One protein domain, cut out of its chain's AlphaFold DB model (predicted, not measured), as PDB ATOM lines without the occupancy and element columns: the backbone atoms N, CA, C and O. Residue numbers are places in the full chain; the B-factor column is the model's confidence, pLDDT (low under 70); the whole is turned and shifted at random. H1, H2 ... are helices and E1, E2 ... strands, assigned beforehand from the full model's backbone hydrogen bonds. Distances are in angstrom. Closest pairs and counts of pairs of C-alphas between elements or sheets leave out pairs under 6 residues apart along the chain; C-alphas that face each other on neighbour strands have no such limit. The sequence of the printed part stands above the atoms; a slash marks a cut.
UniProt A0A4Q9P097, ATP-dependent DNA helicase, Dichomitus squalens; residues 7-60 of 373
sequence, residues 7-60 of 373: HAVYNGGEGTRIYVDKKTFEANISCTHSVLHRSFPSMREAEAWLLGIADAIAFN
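Overview. This is residues 7 to 60 of the 373 residues of the protein "ATP-dependent DNA helicase" of Dichomitus squalens (UniProt A0A4Q9P097). A small antiparallel sheet of three strands forms a thin middle layer between two helices, with the long H2 over one face and the short H1 over the other, both running along the strands. E1 lies in the middle of the sheet, with E2 on one side of it and E3 on the other. The printed part has 54 residues, with three named strands and two named helices in the chain order E1, E2, H1, E3, H2; the sheet's order is E2, E1, E3. The class is mixed, helices and strands. The whole is compact, with a radius of gyration of the C-alphas of 11.0 A, and its outline is flat, spanning 33 by 25 by 12 A.

Along the chain. E1 covers residues 7 to 11, 13.0 A from first to last C-alpha, and begins at C-alpha 7 at (165.303, 175.459, 172.501). E2 covers residues 15 to 19, 13.4 A long. H1 covers residues 22 to 29, 10.7 A long, with C-alpha 22 at (164.199, 179.042, 179.003). E3, the longest strand, covers residues 35 to 40 and measures 16.2 A. H2, the longest helix, covers residues 43 to 59 and measures 24.0 A, ending at C-alpha 59 at (176.024, 170.050, 151.326).

Arrangement. E1 is the inner strand; E2 and E3 are edge strands. E1 and E2 form a hairpin, antiparallel at 161 degrees between their directions, with N 9 and O 17 within hydrogen-bond range at 2.8 A. E1 and E3 are antiparallel, also at 161 degrees, with N 8 and O 38 within hydrogen-bond range at 2.8 A. H1 is on the sheet at a height of 9.2 A, over E1, and runs along the strands, at 12 degrees to E1 on the local plane; the closest C-alphas of H1 and E1 are those of Phe 25 and His 7, 6.9 A apart. H2 is on the sheet at a height of 9.5 A, over E1 and only just over E2 and E3, where 3 of its C-alphas fall on each. It runs along the strands, at 17 degrees to E1 on the local plane; the closest C-alphas of H2 and E1 are those of Ala 46 and Ala 8, 5.4 A apart. H1 and H2 are on opposite faces, giving three layers, helices on both faces of a sheet, and the two helices are apart. E2, H1 and E3 make a split strand-helix-strand unit, two strands running the same way with E1 between them in the sheet, and its crossover is right-handed. In H1 and H2 every O i to N i+4 pair is within hydrogen-bond range.

Size, cuts and confidence. The two C-alphas farthest apart are those of Lys 23 and Phe 59, at 33.6 A. The printed part has no cut, and the four links between named elements are tight. Mean pLDDT of the printed part is 72.9; it is under 70 at residues 12 to 15, 28 to 34 and 54 to 60.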
ATOM      1  N   HIS A   7     164.671 174.347 173.180       87.62
ATOM      2  CA  HIS A   7     165.303 175.459 172.501       87.62
ATOM      3  C   HIS A   7     166.616 174.999 171.866       87.62
ATOM      4  O   HIS A   7     167.611 174.797 172.560       87.62
ATOM      5  N   ALA A   8     166.610 174.809 170.551       87.31
ATOM      6  CA  ALA A   8     167.777 174.399 169.784       87.31
ATOM      7  C   ALA A   8     168.641 175.610 169.425       87.31
ATOM      8  O   ALA A   8     168.115 176.659 169.050       87.31
ATOM      9  N   VAL A   9     169.956 175.444 169.519       86.31
ATOM     10  CA  VAL A   9     170.975 176.473 169.311       86.31
ATOM     11  C   VAL A   9     172.099 175.894 168.455       86.31
ATOM     12  O   VAL A   9     172.676 174.864 168.803       86.31
ATOM     13  N   TYR A  10     172.425 176.565 167.353       79.75
ATOM     14  CA  TYR A  10     173.587 176.293 166.512       79.75
ATOM     15  C   TYR A  10     174.565 177.470 166.611       79.75
ATOM     16  O   TYR A  10     174.216 178.604 166.271       79.75
ATOM     17  N   ASN A  11     175.783 177.191 167.078       74.75
ATOM     18  CA  ASN A  11     176.880 178.149 167.165       74.75
ATOM     19  C   ASN A  11     178.047 177.624 166.316       74.75
ATOM     20  O   ASN A  11     178.659 176.618 166.675       74.75
ATOM     21  N   GLY A  12     178.352 178.288 165.196       61.12
ATOM     22  CA  GLY A  12     179.267 177.782 164.158       61.12
ATOM     23  C   GLY A  12     180.671 177.366 164.624       61.12
ATOM     24  O   GLY A  12     181.330 176.616 163.911       61.12
ATOM     25  N   GLY A  13     181.126 177.809 165.806       54.56
ATOM     26  CA  GLY A  13     182.403 177.394 166.411       54.56
ATOM     27  C   GLY A  13     182.308 176.453 167.624       54.56
ATOM     28  O   GLY A  13     183.270 175.748 167.905       54.56
ATOM     29  N   GLU A  14     181.178 176.412 168.340       58.84
ATOM     30  CA  GLU A  14     181.020 175.636 169.594       58.84
ATOM     31  C   GLU A  14     180.084 174.422 169.451       58.84
ATOM     32  O   GLU A  14     179.873 173.670 170.407       58.84
ATOM     33  N   GLY A  15     179.521 174.225 168.256       68.94
ATOM     34  CA  GLY A  15     178.612 173.132 167.940       68.94
ATOM     35  C   GLY A  15     177.153 173.425 168.297       68.94
ATOM     36  O   GLY A  15     176.726 174.570 168.465       68.94
ATOM     37  N   THR A  16     176.357 172.361 168.362       82.19
ATOM     38  CA  THR A  16     174.906 172.425 168.572       82.19
ATOM     39  C   THR A  16     174.520 172.070 170.000       82.19
ATOM     40  O   THR A  16     175.027 171.092 170.551       82.19
ATOM     41  N   ARG A  17     173.584 172.813 170.596       86.12
ATOM     42  CA  ARG A  17     173.048 172.550 171.942       86.12
ATOM     43  C   ARG A  17     171.526 172.667 171.961       86.12
ATOM     44  O   ARG A  17     170.957 173.477 171.235       86.12
ATOM     45  N   ILE A  18     170.866 171.880 172.811       88.88
ATOM     46  CA  ILE A  18     169.421 171.969 173.060       88.88
ATOM     47  C   ILE A  18     169.204 172.267 174.542       88.88
ATOM     48  O   ILE A  18     169.697 171.544 175.406       88.88
ATOM     49  N   TYR A  19     168.450 173.322 174.832       86.62
ATOM     50  CA  TYR A  19     168.091 173.733 176.184       86.62
ATOM     51  C   TYR A  19     166.627 173.390 176.463       86.62
ATOM     52  O   TYR A  19     165.753 173.664 175.645       86.62
ATOM     53  N   VAL A  20     166.351 172.813 177.631       84.75
ATOM     54  CA  VAL A  20     164.981 172.509 178.091       84.75
ATOM     55  C   VAL A  20     164.441 173.623 179.002       84.75
ATOM     56  O   VAL A  20     163.237 173.768 179.178       84.75
ATOM     57  N   ASP A  21     165.341 174.441 179.553       80.44
ATOM     58  CA  ASP A  21     165.031 175.567 180.430       80.44
ATOM     59  C   ASP A  21     165.248 176.908 179.710       80.44
ATOM     60  O   ASP A  21     166.337 177.199 179.201       80.44
ATOM     61  N   LYS A  22     164.205 177.747 179.698       77.00
ATOM     62  CA  LYS A  22     164.199 179.042 179.003       77.00
ATOM     63  C   LYS A  22     165.202 180.035 179.602       77.00
ATOM     64  O   LYS A  22     165.837 180.782 178.863       77.00
ATOM     65  N   LYS A  23     165.385 180.024 180.926       78.00
ATOM     66  CA  LYS A  23     166.294 180.951 181.618       78.00
ATOM     67  C   LYS A  23     167.756 180.670 181.259       78.00
ATOM     68  O   LYS A  23     168.529 181.591 181.005       78.00
ATOM     69  N   THR A  24     168.116 179.393 181.179       75.25
ATOM     70  CA  THR A  24     169.443 178.930 180.760       75.25
ATOM     71  C   THR A  24     169.693 179.229 179.281       75.25
ATOM     72  O   THR A  24     170.790 179.644 178.914       75.25
ATOM     73  N   PHE A  25     168.675 179.072 178.433       79.88
ATOM     74  CA  PHE A  25     168.727 179.440 177.016       79.88
ATOM     75  C   PHE A  25     169.012 180.940 176.805       79.88
ATOM     76  O   PHE A  25     169.962 181.293 176.106       79.88
ATOM     77  N   GLU A  26     168.251 181.827 177.455       75.31
ATOM     78  CA  GLU A  26     168.405 183.287 177.315       75.31
ATOM     79  C   GLU A  26     169.780 183.781 177.804       75.31
ATOM     80  O   GLU A  26     170.416 184.624 177.162       75.31
ATOM     81  N   ALA A  27     170.294 183.193 178.890       70.94
ATOM     82  CA  ALA A  27     171.626 183.497 179.413       70.94
ATOM     83  C   ALA A  27     172.771 183.106 178.456       70.94
ATOM     84  O   ALA A  27     173.820 183.739 178.478       70.94
ATOM     85  N   ASN A  28     172.584 182.090 177.605       64.19
ATOM     86  CA  ASN A  28     173.625 181.622 176.682       64.19
ATOM     87  C   ASN A  28     173.572 182.297 175.297       64.19
ATOM     88  O   ASN A  28     174.605 182.414 174.639       64.19
ATOM     89  N   ILE A  29     172.405 182.783 174.859       65.25
ATOM     90  CA  ILE A  29     172.259 183.479 173.563       65.25
ATOM     91  C   ILE A  29     172.608 184.958 173.654       65.25
ATOM     92  O   ILE A  29     173.175 185.510 172.714       65.25
ATOM     93  N   SER A  30     172.332 185.602 174.791       52.62
ATOM     94  CA  SER A  30     172.662 187.023 174.992       52.62
ATOM     95  C   SER A  30     174.161 187.337 174.839       52.62
ATOM     96  O   SER A  30     174.531 188.485 174.601       52.62
ATOM     97  N   CYS A  31     175.019 186.317 174.896       47.56
ATOM     98  CA  CYS A  31     176.471 186.445 174.884       47.56
ATOM     99  C   CYS A  31     177.118 186.226 173.499       47.56
ATOM    100  O   CYS A  31     178.321 186.448 173.356       47.56
ATOM    101  N   THR A  32     176.376 185.789 172.468       49.06
ATOM    102  CA  THR A  32     176.966 185.311 171.200       49.06
ATOM    103  C   THR A  32     176.174 185.769 169.958       49.06
ATOM    104  O   THR A  32     175.050 185.357 169.706       49.06
ATOM    105  N   HIS A  33     176.773 186.645 169.137       50.56
ATOM    106  CA  HIS A  33     176.107 187.346 168.015       50.56
ATOM    107  C   HIS A  33     175.994 186.547 166.694       50.56
ATOM    108  O   HIS A  33     175.590 187.099 165.672       50.56
ATOM    109  N   SER A  34     176.327 185.255 166.698       57.06
ATOM    110  CA  SER A  34     176.291 184.380 165.508       57.06
ATOM    111  C   SER A  34     175.516 183.084 165.759       57.06
ATOM    112  O   SER A  34     175.788 182.058 165.138       57.06
ATOM    113  N   VAL A  35     174.568 183.121 166.699       71.12
ATOM    114  CA  VAL A  35     173.799 181.951 167.121       71.12
ATOM    115  C   VAL A  35     172.458 181.878 166.401       71.12
ATOM    116  O   VAL A  35     171.588 182.728 166.581       71.12
ATOM    117  N   LEU A  36     172.270 180.815 165.616       76.88
ATOM    118  CA  LEU A  36     170.958 180.435 165.098       76.88
ATOM    119  C   LEU A  36     170.212 179.685 166.196       76.88
ATOM    120  O   LEU A  36     170.732 178.713 166.742       76.88
ATOM    121  N   HIS A  37     168.983 180.091 166.506       85.69
ATOM    122  CA  HIS A  37     168.186 179.398 167.510       85.69
ATOM    123  C   HIS A  37     166.710 179.283 167.131       85.69
ATOM    124  O   HIS A  37     166.145 180.160 166.475       85.69
ATOM    125  N   ARG A  38     166.050 178.213 167.591       82.50
ATOM    126  CA  ARG A  38     164.609 178.001 167.399       82.50
ATOM    127  C   ARG A  38     164.017 177.135 168.511       82.50
ATOM    128  O   ARG A  38     164.699 176.289 169.078       82.50
ATOM    129  N   SER A  39     162.744 177.363 168.825       85.44
ATOM    130  CA  SER A  39     162.014 176.629 169.865       85.44
ATOM    131  C   SER A  39     161.069 175.597 169.250       85.44
ATOM    132  O   SER A  39     160.360 175.914 168.294       85.44
ATOM    133  N   PHE A  40     161.019 174.405 169.836       86.94
ATOM    134  CA  PHE A  40     160.264 173.248 169.363       86.94
ATOM    135  C   PHE A  40     159.428 172.625 170.488       86.94
ATOM    136  O   PHE A  40     159.818 172.691 171.655       86.94
ATOM    137  N   PRO A  41     158.283 172.009 170.160       84.69
ATOM    138  CA  PRO A  41     157.449 171.292 171.121       84.69
ATOM    139  C   PRO A  41     158.024 169.922 171.521       84.69
ATOM    140  O   PRO A  41     157.583 169.353 172.515       84.69
ATOM    141  N   SER A  42     158.995 169.380 170.776       85.44
ATOM    142  CA  SER A  42     159.603 168.077 171.058       85.44
ATOM    143  C   SER A  42     161.121 168.073 170.848       85.44
ATOM    144  O   SER A  42     161.650 168.799 170.004       85.44
ATOM    145  N   MET A  43     161.827 167.230 171.610       84.19
ATOM    146  CA  MET A  43     163.281 167.046 171.491       84.19
ATOM    147  C   MET A  43     163.674 166.540 170.100       84.19
ATOM    148  O   MET A  43     164.622 167.037 169.503       84.19
ATOM    149  N   ARG A  44     162.870 165.629 169.540       81.75
ATOM    150  CA  ARG A  44     163.086 165.054 168.208       81.75
ATOM    151  C   ARG A  44     163.021 166.104 167.093       81.75
ATOM    152  O   ARG A  44     163.796 166.032 166.146       81.75
ATOM    153  N   GLU A  45     162.124 167.085 167.193       78.62
ATOM    154  CA  GLU A  45     162.050 168.193 166.227       78.62
ATOM    155  C   GLU A  45     163.238 169.152 166.345       78.62
ATOM    156  O   GLU A  45     163.759 169.613 165.330       78.62
ATOM    157  N   ALA A  46     163.693 169.421 167.573       85.56
ATOM    158  CA  ALA A  46     164.885 170.227 167.820       85.56
ATOM    159  C   ALA A  46     166.150 169.565 167.245       85.56
ATOM    160  O   ALA A  46     166.939 170.229 166.574       85.56
ATOM    161  N   GLU A  47     166.317 168.257 167.454       83.25
ATOM    162  CA  GLU A  47     167.421 167.466 166.894       83.25
ATOM    163  C   GLU A  47     167.378 167.424 165.365       83.25
ATOM    164  O   GLU A  47     168.393 167.681 164.720       83.25
ATOM    165  N   ALA A  48     166.205 167.179 164.773       77.38
ATOM    166  CA  ALA A  48     166.043 167.151 163.320       77.38
ATOM    167  C   ALA A  48     166.367 168.504 162.670       77.38
ATOM    168  O   ALA A  48     166.974 168.552 161.601       77.38
ATOM    169  N   TRP A  49     166.004 169.612 163.319       83.50
ATOM    170  CA  TRP A  49     166.355 170.947 162.838       83.50
ATOM    171  C   TRP A  49     167.864 171.209 162.892       83.50
ATOM    172  O   TRP A  49     168.415 171.751 161.937       83.50
ATOM    173  N   LEU A  50     168.544 170.798 163.968       84.44
ATOM    174  CA  LEU A  50     170.001 170.930 164.084       84.44
ATOM    175  C   LEU A  50     170.739 170.050 163.072       84.44
ATOM    176  O   LEU A  50     171.706 170.506 162.467       84.44
ATOM    177  N   LEU A  51     170.255 168.826 162.849       79.12
ATOM    178  CA  LEU A  51     170.789 167.928 161.830       79.12
ATOM    179  C   LEU A  51     170.597 168.518 160.427       79.12
ATOM    180  O   LEU A  51     171.540 168.554 159.651       79.12
ATOM    181  N   GLY A  52     169.425 169.095 160.142       74.25
ATOM    182  CA  GLY A  52     169.163 169.786 158.878       74.25
ATOM    183  C   GLY A  52     170.048 171.015 158.650       74.25
ATOM    184  O   GLY A  52     170.383 171.313 157.508       74.25
ATOM    185  N   ILE A  53     170.465 171.717 159.710       71.75
ATOM    186  CA  ILE A  53     171.475 172.785 159.613       71.75
ATOM    187  C   ILE A  53     172.855 172.195 159.319       71.75
ATOM    188  O   ILE A  53     173.555 172.705 158.447       71.75
ATOM    189  N   ALA A  54     173.247 171.132 160.022       64.81
ATOM    190  CA  ALA A  54     174.525 170.464 159.792       64.81
ATOM    191  C   ALA A  54     174.625 169.918 158.355       64.81
ATOM    192  O   ALA A  54     175.644 170.126 157.702       64.81
ATOM    193  N   ASP A  55     173.547 169.324 157.839       57.91
ATOM    194  CA  ASP A  55     173.448 168.838 156.463       57.91
ATOM    195  C   ASP A  55     173.454 169.995 155.453       57.91
ATOM    196  O   ASP A  55     174.195 169.958 154.476       57.91
ATOM    197  N   ALA A  56     172.702 171.072 155.696       57.97
ATOM    198  CA  ALA A  56     172.714 172.261 154.838       57.97
ATOM    199  C   ALA A  56     174.124 172.860 154.688       57.97
ATOM    200  O   ALA A  56     174.545 173.220 153.586       57.97
ATOM    201  N   ILE A  57     174.874 172.897 155.790       60.72
ATOM    202  CA  ILE A  57     176.264 173.359 155.828       60.72
ATOM    203  C   ILE A  57     177.197 172.359 155.138       60.72
ATOM    204  O   ILE A  57     178.064 172.770 154.368       60.72
ATOM    205  N   ALA A  58     177.013 171.056 155.359       51.03
ATOM    206  CA  ALA A  58     177.829 170.010 154.744       51.03
ATOM    207  C   ALA A  58     177.613 169.887 153.224       51.03
ATOM    208  O   ALA A  58     178.541 169.517 152.502       51.03
ATOM    209  N   PHE A  59     176.417 170.219 152.729       42.81
ATOM    210  CA  PHE A  59     176.024 170.050 151.326       42.81
ATOM    211  C   PHE A  59     175.887 171.360 150.538       42.81
ATOM    212  O   PHE A  59     175.487 171.316 149.375       42.81
ATOM    213  N   ASN A  60     176.239 172.516 151.118       47.97
ATOM    214  CA  ASN A  60     176.092 173.829 150.471       47.97
ATOM    215  C   ASN A  60     174.660 174.051 149.926       47.97
ATOM    216  O   ASN A  60     174.459 174.585 148.832       47.97
TER     217      ASN A  60